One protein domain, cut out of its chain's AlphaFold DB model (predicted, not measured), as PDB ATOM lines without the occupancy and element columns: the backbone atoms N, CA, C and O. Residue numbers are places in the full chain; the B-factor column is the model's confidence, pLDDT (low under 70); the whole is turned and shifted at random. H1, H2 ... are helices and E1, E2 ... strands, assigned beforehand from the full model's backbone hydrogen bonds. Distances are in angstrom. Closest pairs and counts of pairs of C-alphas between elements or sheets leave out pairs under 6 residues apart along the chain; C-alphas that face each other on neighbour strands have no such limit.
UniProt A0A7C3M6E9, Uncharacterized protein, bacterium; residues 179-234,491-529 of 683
ATOM      1  N   ASN A 179      75.291  66.394 -30.458       97.69
ATOM      2  CA  ASN A 179      76.670  65.974 -30.697       97.69
ATOM      3  C   ASN A 179      77.678  66.976 -30.093       97.69
ATOM      4  O   ASN A 179      77.789  68.119 -30.545       97.69
ATOM      5  N   LEU A 180      78.458  66.531 -29.103       97.50
ATOM      6  CA  LEU A 180      79.466  67.335 -28.398       97.50
ATOM      7  C   LEU A 180      80.593  67.846 -29.289       97.50
ATOM      8  O   LEU A 180      81.244  68.819 -28.929       97.50
ATOM      9  N   ASN A 181      80.855  67.219 -30.433       96.75
ATOM     10  CA  ASN A 181      81.972  67.557 -31.313       96.75
ATOM     11  C   ASN A 181      81.615  68.592 -32.383       96.75
ATOM     12  O   ASN A 181      82.505  69.295 -32.853       96.75
ATOM     13  N   SER A 182      80.333  68.734 -32.727       95.38
ATOM     14  CA  SER A 182      79.871  69.631 -33.797       95.38
ATOM     15  C   SER A 182      78.889  70.715 -33.340       95.38
ATOM     16  O   SER A 182      78.710  71.705 -34.047       95.38
ATOM     17  N   ALA A 183      78.276  70.584 -32.158       97.06
ATOM     18  CA  ALA A 183      77.275  71.542 -31.688       97.06
ATOM     19  C   ALA A 183      77.833  72.958 -31.467       97.06
ATOM     20  O   ALA A 183      78.967  73.126 -31.009       97.06
ATOM     21  N   SER A 184      77.006  73.969 -31.747       97.00
ATOM     22  CA  SER A 184      77.305  75.382 -31.478       97.00
ATOM     23  C   SER A 184      77.280  75.705 -29.979       97.00
ATOM     24  O   SER A 184      76.701  74.958 -29.184       97.00
ATOM     25  N   PHE A 185      77.865  76.847 -29.600       96.69
ATOM     26  CA  PHE A 185      77.791  77.357 -28.229       96.69
ATOM     27  C   PHE A 185      76.331  77.501 -27.779       96.69
ATOM     28  O   PHE A 185      75.958  77.019 -26.713       96.69
ATOM     29  N   GLU A 186      75.482  78.096 -28.616       97.50
ATOM     30  CA  GLU A 186      74.076  78.370 -28.320       97.50
ATOM     31  C   GLU A 186      73.283  77.079 -28.101       97.50
ATOM     32  O   GLU A 186      72.477  76.990 -27.174       97.50
ATOM     33  N   THR A 187      73.537  76.053 -28.922       97.75
ATOM     34  CA  THR A 187      72.886  74.742 -28.790       97.75
ATOM     35  C   THR A 187      73.257  74.063 -27.472       97.75
ATOM     36  O   THR A 187      72.375  73.568 -26.769       97.75
ATOM     37  N   LEU A 188      74.549  74.041 -27.128       98.06
ATOM     38  CA  LEU A 188      75.025  73.441 -25.880       98.06
ATOM     39  C   LEU A 188      74.503  74.218 -24.662       98.06
ATOM     40  O   LEU A 188      74.010  73.616 -23.708       98.06
ATOM     41  N   PHE A 189      74.543  75.551 -24.723       97.62
ATOM     42  CA  PHE A 189      74.085  76.438 -23.655       97.62
ATOM     43  C   PHE A 189      72.598  76.257 -23.368       97.62
ATOM     44  O   PHE A 189      72.215  76.019 -22.221       97.62
ATOM     45  N   GLN A 190      71.762  76.277 -24.409       97.25
ATOM     46  CA  GLN A 190      70.329  76.057 -24.243       97.25
ATOM     47  C   GLN A 190      70.039  74.657 -23.695       97.25
ATOM     48  O   GLN A 190      69.182  74.508 -22.827       97.25
ATOM     49  N   ARG A 191      70.784  73.635 -24.137       96.50
ATOM     50  CA  ARG A 191      70.597  72.270 -23.638       96.50
ATOM     51  C   ARG A 191      70.899  72.156 -22.143       96.50
ATOM     52  O   ARG A 191      70.111  71.550 -21.427       96.50
ATOM     53  N   LEU A 192      71.990  72.752 -21.656       96.25
ATOM     54  CA  LEU A 192      72.301  72.756 -20.220       96.25
ATOM     55  C   LEU A 192      71.260  73.536 -19.406       96.25
ATOM     56  O   LEU A 192      70.882  73.100 -18.316       96.25
ATOM     57  N   LYS A 193      70.734  74.641 -19.944       95.56
ATOM     58  CA  LYS A 193      69.639  75.388 -19.306       95.56
ATOM     59  C   LYS A 193      68.361  74.561 -19.190       95.56
ATOM     60  O   LYS A 193      67.764  74.535 -18.117       95.56
ATOM     61  N   ASP A 194      67.981  73.838 -20.241       94.06
ATOM     62  CA  ASP A 194      66.812  72.946 -20.228       94.06
ATOM     63  C   ASP A 194      66.939  71.841 -19.159       94.06
ATOM     64  O   ASP A 194      65.941  71.388 -18.603       94.06
ATOM     65  N   ILE A 195      68.172  71.434 -18.845       92.38
ATOM     66  CA  ILE A 195      68.508  70.442 -17.813       92.38
ATOM     67  C   ILE A 195      68.554  71.073 -16.400       92.38
ATOM     68  O   ILE A 195      68.611  70.365 -15.386       92.38
ATOM     69  N   GLY A 196      68.500  72.404 -16.301       93.44
ATOM     70  CA  GLY A 196      68.402  73.157 -15.049       93.44
ATOM     71  C   GLY A 196      69.724  73.701 -14.507       93.44
ATOM     72  O   GLY A 196      69.837  73.881 -13.297       93.44
ATOM     73  N   TYR A 197      70.732  73.924 -15.355       94.00
ATOM     74  CA  TYR A 197      71.932  74.664 -14.952       94.00
ATOM     75  C   TYR A 197      71.649  76.167 -14.878       94.00
ATOM     76  O   TYR A 197      70.943  76.715 -15.723       94.00
ATOM     77  N   GLU A 198      72.246  76.834 -13.890       94.12
ATOM     78  CA  GLU A 198      72.270  78.296 -13.824       94.12
ATOM     79  C   GLU A 198      73.071  78.870 -15.002       94.12
ATOM     80  O   GLU A 198      74.111  78.320 -15.367       94.12
ATOM     81  N   ASP A 199      72.626  79.996 -15.568       93.44
ATOM     82  CA  ASP A 199      73.220  80.633 -16.751       93.44
ATOM     83  C   ASP A 199      74.746  80.803 -16.650       93.44
ATOM     84  O   ASP A 199      75.463  80.482 -17.596       93.44
ATOM     85  N   GLY A 200      75.266  81.241 -15.499       92.31
ATOM     86  CA  GLY A 200      76.708  81.424 -15.313       92.31
ATOM     87  C   GLY A 200      77.509  80.119 -15.351       92.31
ATOM     88  O   GLY A 200      78.599  80.084 -15.928       92.31
ATOM     89  N   VAL A 201      76.965  79.047 -14.770       93.06
ATOM     90  CA  VAL A 201      77.589  77.715 -14.758       93.06
ATOM     91  C   VAL A 201      77.462  77.070 -16.134       93.06
ATOM     92  O   VAL A 201      78.452  76.580 -16.672       93.06
ATOM     93  N   ALA A 202      76.276  77.137 -16.745       95.69
ATOM     94  CA  ALA A 202      76.030  76.633 -18.091       95.69
ATOM     95  C   ALA A 202      76.989  77.278 -19.101       95.69
ATOM     96  O   ALA A 202      77.653  76.566 -19.847       95.69
ATOM     97  N   ALA A 203      77.125  78.608 -19.091       95.94
ATOM     98  CA  ALA A 203      78.029  79.312 -19.999       95.94
ATOM     99  C   ALA A 203      79.481  78.848 -19.820       95.94
ATOM    100  O   ALA A 203      80.161  78.576 -20.810       95.94
ATOM    101  N   GLN A 204      79.944  78.697 -18.574       94.88
ATOM    102  CA  GLN A 204      81.302  78.229 -18.309       94.88
ATOM    103  C   GLN A 204      81.530  76.790 -18.778       94.88
ATOM    104  O   GLN A 204      82.538  76.517 -19.428       94.88
ATOM    105  N   VAL A 205      80.603  75.876 -18.483       96.62
ATOM    106  CA  VAL A 205      80.701  74.475 -18.914       96.62
ATOM    107  C   VAL A 205      80.750  74.394 -20.440       96.62
ATOM    108  O   VAL A 205      81.592  73.685 -20.981       96.62
ATOM    109  N   VAL A 206      79.937  75.175 -21.159       97.50
ATOM    110  CA  VAL A 206      79.972  75.207 -22.634       97.50
ATOM    111  C   VAL A 206      81.285  75.767 -23.171       97.50
ATOM    112  O   VAL A 206      81.827  75.223 -24.140       97.50
ATOM    113  N   LEU A 207      81.816  76.834 -22.564       95.94
ATOM    114  CA  LEU A 207      83.136  77.354 -22.925       95.94
ATOM    115  C   LEU A 207      84.217  76.296 -22.722       95.94
ATOM    116  O   LEU A 207      85.060  76.127 -23.595       95.94
ATOM    117  N   ASN A 208      84.156  75.549 -21.621       95.75
ATOM    118  CA  ASN A 208      85.116  74.498 -21.309       95.75
ATOM    119  C   ASN A 208      84.968  73.273 -22.226       95.75
ATOM    120  O   ASN A 208      85.977  72.746 -22.677       95.75
ATOM    121  N   ILE A 209      83.748  72.869 -22.597       96.50
ATOM    122  CA  ILE A 209      83.510  71.849 -23.636       96.50
ATOM    123  C   ILE A 209      84.103  72.310 -24.972       96.50
ATOM    124  O   ILE A 209      84.760  71.540 -25.671       96.50
ATOM    125  N   THR A 210      83.887  73.578 -25.330       95.38
ATOM    126  CA  THR A 210      84.399  74.155 -26.580       95.38
ATOM    127  C   THR A 210      85.923  74.188 -26.587       95.38
ATOM    128  O   THR A 210      86.526  73.749 -27.559       95.38
ATOM    129  N   ALA A 211      86.522  74.644 -25.491       94.00
ATOM    130  CA  ALA A 211      87.957  74.667 -25.248       94.00
ATOM    131  C   ALA A 211      88.586  73.268 -25.321       94.00
ATOM    132  O   ALA A 211      89.568  73.060 -26.029       94.00
ATOM    133  N   TYR A 212      87.970  72.282 -24.664       94.94
ATOM    134  CA  TYR A 212      88.453  70.903 -24.614       94.94
ATOM    135  C   TYR A 212      88.645  70.291 -26.008       94.94
ATOM    136  O   TYR A 212      89.640  69.601 -26.240       94.94
ATOM    137  N   ARG A 213      87.730  70.584 -26.946       93.19
ATOM    138  CA  ARG A 213      87.778  70.093 -28.335       93.19
ATOM    139  C   ARG A 213      88.478  71.020 -29.334       93.19
ATOM    140  O   ARG A 213      88.635  70.636 -30.494       93.19
ATOM    141  N   ASP A 214      88.879  72.225 -28.931       90.19
ATOM    142  CA  ASP A 214      89.478  73.211 -29.833       90.19
ATOM    143  C   ASP A 214      90.988  72.985 -30.018       90.19
ATOM    144  O   ASP A 214      91.762  72.879 -29.070       90.19
ATOM    145  N   LYS A 215      91.434  72.962 -31.278       87.12
ATOM    146  CA  LYS A 215      92.847  72.802 -31.662       87.12
ATOM    147  C   LYS A 215      93.624  74.115 -31.630       87.12
ATOM    148  O   LYS A 215      94.855  74.085 -31.635       87.12
ATOM    149  N   SER A 216      92.936  75.259 -31.631       81.56
ATOM    150  CA  SER A 216      93.559  76.581 -31.754       81.56
ATOM    151  C   SER A 216      94.410  76.973 -30.539       81.56
ATOM    152  O   SER A 216      95.296  77.819 -30.668       81.56
ATOM    153  N   ARG A 217      94.164  76.344 -29.376       75.12
ATOM    154  CA  ARG A 217      94.716  76.701 -28.056       75.12
ATOM    155  C   ARG A 217      94.413  78.142 -27.617       75.12
ATOM    156  O   ARG A 217      94.935  78.572 -26.593       75.12
ATOM    157  N   ILE A 218      93.509  78.856 -28.291       88.06
ATOM    158  CA  ILE A 218      93.016  80.177 -27.873       88.06
ATOM    159  C   ILE A 218      91.736  79.995 -27.043       88.06
ATOM    160  O   ILE A 218      90.796  79.373 -27.540       88.06
ATOM    161  N   PRO A 219      91.676  80.486 -25.793       91.06
ATOM    162  CA  PRO A 219      90.487  80.352 -24.956       91.06
ATOM    163  C   PRO A 219      89.231  80.923 -25.637       91.06
ATOM    164  O   PRO A 219      89.219  82.108 -25.996       91.06
ATOM    165  N   PRO A 220      88.153  80.135 -25.818       93.00
ATOM    166  CA  PRO A 220      86.878  80.690 -26.246       93.00
ATOM    167  C   PRO A 220      86.348  81.623 -25.154       93.00
ATOM    168  O   PRO A 220      86.591  81.406 -23.967       93.00
ATOM    169  N   LYS A 221      85.604  82.659 -25.546       92.81
ATOM    170  CA  LYS A 221      85.106  83.681 -24.620       92.81
ATOM    171  C   LYS A 221      83.618  83.936 -24.782       92.81
ATOM    172  O   LYS A 221      83.093  83.865 -25.893       92.81
ATOM    173  N   TYR A 222      82.965  84.296 -23.686       93.00
ATOM    174  CA  TYR A 222      81.556  84.678 -23.671       93.00
ATOM    175  C   TYR A 222      81.332  85.877 -22.749       93.00
ATOM    176  O   TYR A 222      81.771  85.872 -21.600       93.00
ATOM    177  N   GLN A 223      80.651  86.905 -23.255       90.88
ATOM    178  CA  GLN A 223      80.305  88.090 -22.475       90.88
ATOM    179  C   GLN A 223      78.966  87.863 -21.768       90.88
ATOM    180  O   GLN A 223      77.936  87.721 -22.426       90.88
ATOM    181  N   MET A 224      78.969  87.886 -20.437       86.62
ATOM    182  CA  MET A 224      77.772  87.757 -19.609       86.62
ATOM    183  C   MET A 224      77.609  89.012 -18.747       86.62
ATOM    184  O   MET A 224      78.230  89.159 -17.695       86.62
ATOM    185  N   GLY A 225      76.784  89.953 -19.213       86.25
ATOM    186  CA  GLY A 225      76.679  91.271 -18.584       86.25
ATOM    187  C   GLY A 225      78.011  92.023 -18.668       86.25
ATOM    188  O   GLY A 225      78.557  92.186 -19.758       86.25
ATOM    189  N   SER A 226      78.547  92.470 -17.529       81.31
ATOM    190  CA  SER A 226      79.870  93.107 -17.436       81.31
ATOM    191  C   SER A 226      81.032  92.112 -17.352       81.31
ATOM    192  O   SER A 226      82.173  92.497 -17.587       81.31
ATOM    193  N   THR A 227      80.771  90.836 -17.059       82.19
ATOM    194  CA  THR A 227      81.816  89.826 -16.859       82.19
ATOM    195  C   THR A 227      82.127  89.089 -18.160       82.19
ATOM    196  O   THR A 227      81.223  88.628 -18.858       82.19
ATOM    197  N   THR A 228      83.414  88.928 -18.470       87.56
ATOM    198  CA  THR A 228      83.873  88.031 -19.542       87.56
ATOM    199  C   THR A 228      84.229  86.676 -18.947       87.56
ATOM    200  O   THR A 228      84.999  86.606 -17.994       87.56
ATOM    201  N   LEU A 229      83.682  85.601 -19.507       90.12
ATOM    202  CA  LEU A 229      84.044  84.226 -19.171       90.12
ATOM    203  C   LEU A 229      85.003  83.672 -20.222       90.12
ATOM    204  O   LEU A 229      84.860  83.983 -21.407       90.12
ATOM    205  N   PHE A 230      85.935  82.825 -19.790       91.25
ATOM    206  CA  PHE A 230      86.957  82.207 -20.635       91.25
ATOM    207  C   PHE A 230      86.923  80.691 -20.480       91.25
ATOM    208  O   PHE A 230      86.798  80.192 -19.365       91.25
ATOM    209  N   GLY A 231      87.033  79.961 -21.587       91.69
ATOM    210  CA  GLY A 231      87.221  78.514 -21.565       91.69
ATOM    211  C   GLY A 231      88.631  78.128 -21.118       91.69
ATOM    212  O   GLY A 231      89.584  78.875 -21.317       91.69
ATOM    213  N   ILE A 232      88.766  76.946 -20.529       90.25
ATOM    214  CA  ILE A 232      90.046  76.437 -20.022       90.25
ATOM    215  C   ILE A 232      90.833  75.761 -21.145       90.25
ATOM    216  O   ILE A 232      90.505  74.653 -21.564       90.25
ATOM    217  N   ASN A 233      91.915  76.407 -21.578       88.75
ATOM    218  CA  ASN A 233      92.875  75.851 -22.530       88.75
ATOM    219  C   ASN A 233      94.212  75.553 -21.860       88.75
ATOM    220  O   ASN A 233      94.463  75.942 -20.725       88.75
ATOM    221  N   LYS A 234      95.104  74.889 -22.602       90.44
ATOM    222  CA  LYS A 234      96.469  74.586 -22.167       90.44
ATOM    223  C   LYS A 234      97.375  75.826 -22.182       90.44
ATOM    224  O   LYS A 234      98.230  75.970 -23.057       90.44
ATOM    225  N   LYS A 491      92.210  68.268 -23.825       91.12
ATOM    226  CA  LYS A 491      92.487  67.341 -24.927       91.12
ATOM    227  C   LYS A 491      92.981  68.043 -26.189       91.12
ATOM    228  O   LYS A 491      93.893  67.546 -26.844       91.12
ATOM    229  N   ASN A 492      92.428  69.218 -26.496       90.19
ATOM    230  CA  ASN A 492      92.589  69.913 -27.778       90.19
ATOM    231  C   ASN A 492      92.252  69.005 -28.979       90.19
ATOM    232  O   ASN A 492      92.896  69.067 -30.028       90.19
ATOM    233  N   ASP A 493      91.280  68.110 -28.812       92.69
ATOM    234  CA  ASP A 493      90.782  67.228 -29.866       92.69
ATOM    235  C   ASP A 493      89.361  66.768 -29.539       92.69
ATOM    236  O   ASP A 493      88.867  66.976 -28.431       92.69
ATOM    237  N   ARG A 494      88.701  66.130 -30.504       93.88
ATOM    238  CA  ARG A 494      87.322  65.658 -30.356       93.88
ATOM    239  C   ARG A 494      87.125  64.789 -29.106       93.88
ATOM    240  O   ARG A 494      87.988  63.985 -28.745       93.88
ATOM    241  N   PHE A 495      85.946  64.888 -28.505       96.12
ATOM    242  CA  PHE A 495      85.460  63.936 -27.516       96.12
ATOM    243  C   PHE A 495      85.398  62.540 -28.146       96.12
ATOM    244  O   PHE A 495      84.820  62.386 -29.227       96.12
ATOM    245  N   ASN A 496      86.002  61.543 -27.494       94.31
ATOM    246  CA  ASN A 496      85.896  60.140 -27.929       94.31
ATOM    247  C   ASN A 496      84.711  59.430 -27.273       94.31
ATOM    248  O   ASN A 496      84.182  58.484 -27.841       94.31
ATOM    249  N   SER A 497      84.311  59.901 -26.095       95.38
ATOM    250  CA  SER A 497      83.208  59.380 -25.300       95.38
ATOM    251  C   SER A 497      82.505  60.535 -24.602       95.38
ATOM    252  O   SER A 497      83.138  61.546 -24.280       95.38
ATOM    253  N   ILE A 498      81.208  60.385 -24.324       96.44
ATOM    254  CA  ILE A 498      80.493  61.339 -23.469       96.44
ATOM    255  C   ILE A 498      80.998  61.328 -22.021       96.44
ATOM    256  O   ILE A 498      80.789  62.312 -21.313       96.44
ATOM    257  N   SER A 499      81.685  60.268 -21.576       94.38
ATOM    258  CA  SER A 499      82.253  60.214 -20.225       94.38
ATOM    259  C   SER A 499      83.354  61.250 -20.017       94.38
ATOM    260  O   SER A 499      83.539  61.705 -18.902       94.38
ATOM    261  N   GLU A 500      84.051  61.681 -21.078       95.69
ATOM    262  CA  GLU A 500      85.100  62.712 -20.989       95.69
ATOM    263  C   GLU A 500      84.551  64.076 -20.521       95.69
ATOM    264  O   GLU A 500      85.325  64.971 -20.184       95.69
ATOM    265  N   LEU A 501      83.223  64.244 -20.454       96.31
ATOM    266  CA  LEU A 501      82.602  65.393 -19.801       96.31
ATOM    267  C   LEU A 501      82.969  65.507 -18.310       96.31
ATOM    268  O   LEU A 501      82.980  66.628 -17.808       96.31
ATOM    269  N   SER A 502      83.321  64.423 -17.606       93.69
ATOM    270  CA  SER A 502      83.730  64.502 -16.191       93.69
ATOM    271  C   SER A 502      85.034  65.263 -15.969       93.69
ATOM    272  O   SER A 502      85.311  65.711 -14.862       93.69
ATOM    273  N   PHE A 503      85.811  65.505 -17.027       93.38
ATOM    274  CA  PHE A 503      87.008  66.346 -16.975       93.38
ATOM    275  C   PHE A 503      86.709  67.847 -17.071       93.38
ATOM    276  O   PHE A 503      87.602  68.682 -16.925       93.38
ATOM    277  N   ILE A 504      85.464  68.221 -17.363       95.12
ATOM    278  CA  ILE A 504      85.101  69.613 -17.597       95.12
ATOM    279  C   ILE A 504      84.879  70.332 -16.264       95.12
ATOM    280  O   ILE A 504      84.002  69.986 -15.483       95.12
ATOM    281  N   HIS A 505      85.661  71.383 -16.021       92.94
ATOM    282  CA  HIS A 505      85.530  72.248 -14.846       92.94
ATOM    283  C   HIS A 505      84.217  73.055 -14.851       92.94
ATOM    284  O   HIS A 505      83.771  73.516 -15.909       92.94
ATOM    285  N   LYS A 506      83.633  73.312 -13.672       88.94
ATOM    286  CA  LYS A 506      82.294  73.929 -13.521       88.94
ATOM    287  C   LYS A 506      82.261  75.302 -12.837       88.94
ATOM    288  O   LYS A 506      81.224  75.705 -12.319       88.94
ATOM    289  N   LYS A 507      83.363  76.058 -12.901       82.31
ATOM    290  CA  LYS A 507      83.461  77.435 -12.362       82.31
ATOM    291  C   LYS A 507      83.369  77.533 -10.836       82.31
ATOM    292  O   LYS A 507      82.884  78.522 -10.293       82.31
ATOM    293  N   GLU A 508      83.835  76.511 -10.147       89.31
ATOM    294  CA  GLU A 508      83.958  76.502  -8.699       89.31
ATOM    295  C   GLU A 508      85.329  75.927  -8.369       89.31
ATOM    296  O   GLU A 508      85.748  74.989  -9.037       89.31
ATOM    297  N   HIS A 509      85.999  76.460  -7.346       92.69
ATOM    298  CA  HIS A 509      87.328  76.000  -6.932       92.69
ATOM    299  C   HIS A 509      87.385  74.473  -6.846       92.69
ATOM    300  O   HIS A 509      86.655  73.888  -6.042       92.69
ATOM    301  N   TRP A 510      88.265  73.863  -7.643       92.31
ATOM    302  CA  TRP A 510      88.567  72.430  -7.628       92.31
ATOM    303  C   TRP A 510      87.338  71.541  -7.798       92.31
ATOM    304  O   TRP A 510      87.094  70.639  -6.992       92.31
ATOM    305  N   LYS A 511      86.520  71.860  -8.807       91.38
ATOM    306  CA  LYS A 511      85.368  71.042  -9.179       91.38
ATOM    307  C   LYS A 511      85.252  70.868 -10.685       91.38
ATOM    308  O   LYS A 511      85.033  71.832 -11.429       91.38
ATOM    309  N   THR A 512      85.265  69.618 -11.114       92.56
ATOM    310  CA  THR A 512      84.749  69.182 -12.413       92.56
ATOM    311  C   THR A 512      83.305  68.683 -12.313       92.56
ATOM    312  O   THR A 512      82.696  68.710 -11.238       92.56
ATOM    313  N   LEU A 513      82.706  68.324 -13.452       94.00
ATOM    314  CA  LEU A 513      81.376  67.718 -13.493       94.00
ATOM    315  C   LEU A 513      81.389  66.373 -12.752       94.00
ATOM    316  O   LEU A 513      82.180  65.490 -13.068       94.00
ATOM    317  N   ASP A 514      80.493  66.230 -11.779       91.44
ATOM    318  CA  ASP A 514      80.433  65.087 -10.869       91.44
ATOM    319  C   ASP A 514      79.417  64.058 -11.366       91.44
ATOM    320  O   ASP A 514      78.191  64.259 -11.284       91.44
ATOM    321  N   PHE A 515      79.935  62.929 -11.856       92.38
ATOM    322  CA  PHE A 515      79.110  61.783 -12.191       92.38
ATOM    323  C   PHE A 515      79.039  60.787 -11.045       92.38
ATOM    324  O   PHE A 515      77.939  60.467 -10.638       92.38
ATOM    325  N   TRP A 516      80.105  60.265 -10.455       86.75
ATOM    326  CA  TRP A 516      79.920  59.122  -9.544       86.75
ATOM    327  C   TRP A 516      79.571  59.492  -8.083       86.75
ATOM    328  O   TRP A 516      78.798  58.748  -7.476       86.75
ATOM    329  N   LYS A 517      80.062  60.611  -7.528       81.00
ATOM    330  CA  LYS A 517      80.041  60.910  -6.079       81.00
ATOM    331  C   LYS A 517      78.707  61.467  -5.595       81.00
ATOM    332  O   LYS A 517      78.055  60.892  -4.732       81.00
ATOM    333  N   GLY A 518      78.306  62.622  -6.105       78.50
ATOM    334  CA  GLY A 518      76.984  63.208  -5.883       78.50
ATOM    335  C   GLY A 518      76.045  62.950  -7.055       78.50
ATOM    336  O   GLY A 518      74.825  62.964  -6.887       78.50
ATOM    337  N   GLY A 519      76.608  62.707  -8.242       80.50
ATOM    338  CA  GLY A 519      75.861  62.424  -9.465       80.50
ATOM    339  C   GLY A 519      74.957  63.555  -9.941       80.50
ATOM    340  O   GLY A 519      74.060  63.325 -10.755       80.50
ATOM    341  N   TYR A 520      75.190  64.777  -9.460       84.56
ATOM    342  CA  TYR A 520      74.385  65.955  -9.783       84.56
ATOM    343  C   TYR A 520      74.407  66.289 -11.277       84.56
ATOM    344  O   TYR A 520      73.419  66.809 -11.811       84.56
ATOM    345  N   ASP A 521      75.513  65.964 -11.949       93.50
ATOM    346  CA  ASP A 521      75.742  66.300 -13.347       93.50
ATOM    347  C   ASP A 521      75.379  65.144 -14.301       93.50
ATOM    348  O   ASP A 521      75.247  65.370 -15.500       93.50
ATOM    349  N   ARG A 522      75.094  63.926 -13.803       91.88
ATOM    350  CA  ARG A 522      74.808  62.734 -14.641       91.88
ATOM    351  C   ARG A 522      73.707  62.928 -15.675       91.88
ATOM    352  O   ARG A 522      73.779  62.394 -16.776       91.88
ATOM    353  N   LYS A 523      72.698  63.727 -15.328       88.00
ATOM    354  CA  LYS A 523      71.554  64.070 -16.189       88.00
ATOM    355  C   LYS A 523      71.958  64.633 -17.559       88.00
ATOM    356  O   LYS A 523      71.167  64.569 -18.500       88.00
ATOM    357  N   ILE A 524      73.169  65.175 -17.698       94.81
ATOM    358  CA  ILE A 524      73.669  65.656 -18.991       94.81
ATOM    359  C   ILE A 524      74.033  64.512 -19.943       94.81
ATOM    360  O   ILE A 524      73.926  64.687 -21.155       94.81
ATOM    361  N   LEU A 525      74.420  63.344 -19.425       95.44
ATOM    362  CA  LEU A 525      74.925  62.221 -20.220       95.44
ATOM    363  C   LEU A 525      73.861  61.668 -21.173       95.44
ATOM    364  O   LEU A 525      74.167  61.334 -22.311       95.44
ATOM    365  N   ASP A 526      72.592  61.644 -20.762       94.19
ATOM    366  CA  ASP A 526      71.500  61.214 -21.644       94.19
ATOM    367  C   ASP A 526      71.115  62.278 -22.689       94.19
ATOM    368  O   ASP A 526      70.401  61.971 -23.642       94.19
ATOM    369  N   SER A 527      71.594  63.519 -22.543       95.69
ATOM    370  CA  SER A 527      71.288  64.642 -23.443       95.69
ATOM    371  C   SER A 527      72.317  64.854 -24.555       95.69
ATOM    372  O   SER A 527      72.036  65.578 -25.517       95.69
ATOM    373  N   PHE A 528      73.491  64.235 -24.444       97.62
ATOM    374  CA  PHE A 528      74.616  64.432 -25.351       97.62
ATOM    375  C   PHE A 528      75.062  63.121 -26.006       97.62
ATOM    376  O   PHE A 528      74.746  62.027 -25.550       97.62
ATOM    377  N   THR A 529      75.785  63.232 -27.117       97.00
ATOM    378  CA  THR A 529      76.427  62.101 -27.795       97.00
ATOM    379  C   THR A 529      77.718  62.548 -28.481       97.00
ATOM    380  O   THR A 529      77.954  63.741 -28.662       97.00
TER     381      THR A 529
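AT A GLANCE: This is residues 179 to 234 and 491 to 529 of the 683 residues of an uncharacterized protein of bacterium (UniProt A0A7C3M6E9). What shape do these coordinates make? One longer helix, H2, runs through the middle of a rounded body, with H1 packed on one side of it and the small strand hairpin E1 and E2 on another. The short helices H3 and H4 lie on the side away from the hairpin, joined by a long loop, residues 504 to 521. What is it made of, and how closely is it built? The printed part has 95 residues with four named helices and two named strands, in the order H1 H2 E1 E2 H3 H4; the two strands form an antiparallel sheet, and the class is mostly helix, though under half of the residues are in named elements. It is compact, with a radius of gyration of the C-alphas of 12.3 A and spans of 31 by 29 by 26 A.

HOW THE PARTS SIT: How do the first two elements stand? H1, residues 185 to 194, and H2, residues 199 to 213, touch, with their closest C-alphas, those of Leu 192 and Ala 202, 5.8 A apart. They run opposite ways at a steep tilt of 45 degrees. What comes next? E1, residues 221 to 224, and E2, residues 227 to 230, form a hairpin of antiparallel neighbours, with N 222 and O 229 3.0 A apart and N 229 and O 222 2.8 A apart, both within hydrogen-bond range. The closest C-alphas of H2 and E2 are those of Leu 207 and Phe 230, 6.6 A apart. H1 is apart from both strands. Where do the last two elements lie? H3, residues 498 to 503, is close to H2 but not clearly touching it, about perpendicular at 74 degrees, with the closest C-alphas, those of Ile 209 and Leu 501, 7.6 A apart. H4, residues 522 to 527, is close to H3 but not clearly touching it, with the closest C-alphas, those of Ile 498 and Leu 525, 6.5 A apart. H4 is also close to H1 but not clearly touching it, the closest C-alphas, those of Leu 192 and Ile 524, being 7.3 A apart. What do the helix backbones show? Every O i to N i+4 pair is within hydrogen-bond range in H1 and H2, but 0 of 2 are in H3 and in H4, where 3 of 3 and 2 of 3 O i to N i+3 pairs are.

IN THESE COORDINATES: Where do the longer helices lie? H1 begins with C-alpha 185 at (77.791, 77.357, -28.229) and measures 14.3 A from first to last C-alpha. H2 measures 21.4 A and ends with C-alpha 213 at (87.778, 70.093, -28.335). How long are the rest? E1 measures 9.8 A, E2 9.9 A, H3 10.5 A and H4 9.7 A, with C-alpha 527 at (71.288, 64.642, -23.443).

THE WHOLE: Is the printed part continuous? Residues 235 to 490 are not printed, and C-alphas 234 and 491 are 8.7 A apart across this cut, which falls in the link from E2 to H3. Which link is long? Of the links that are printed whole, that from H3 to H4, 18 residues, is long. How sure is the model? The mean pLDDT of the printed part is 92.4, and no printed residue is under 70.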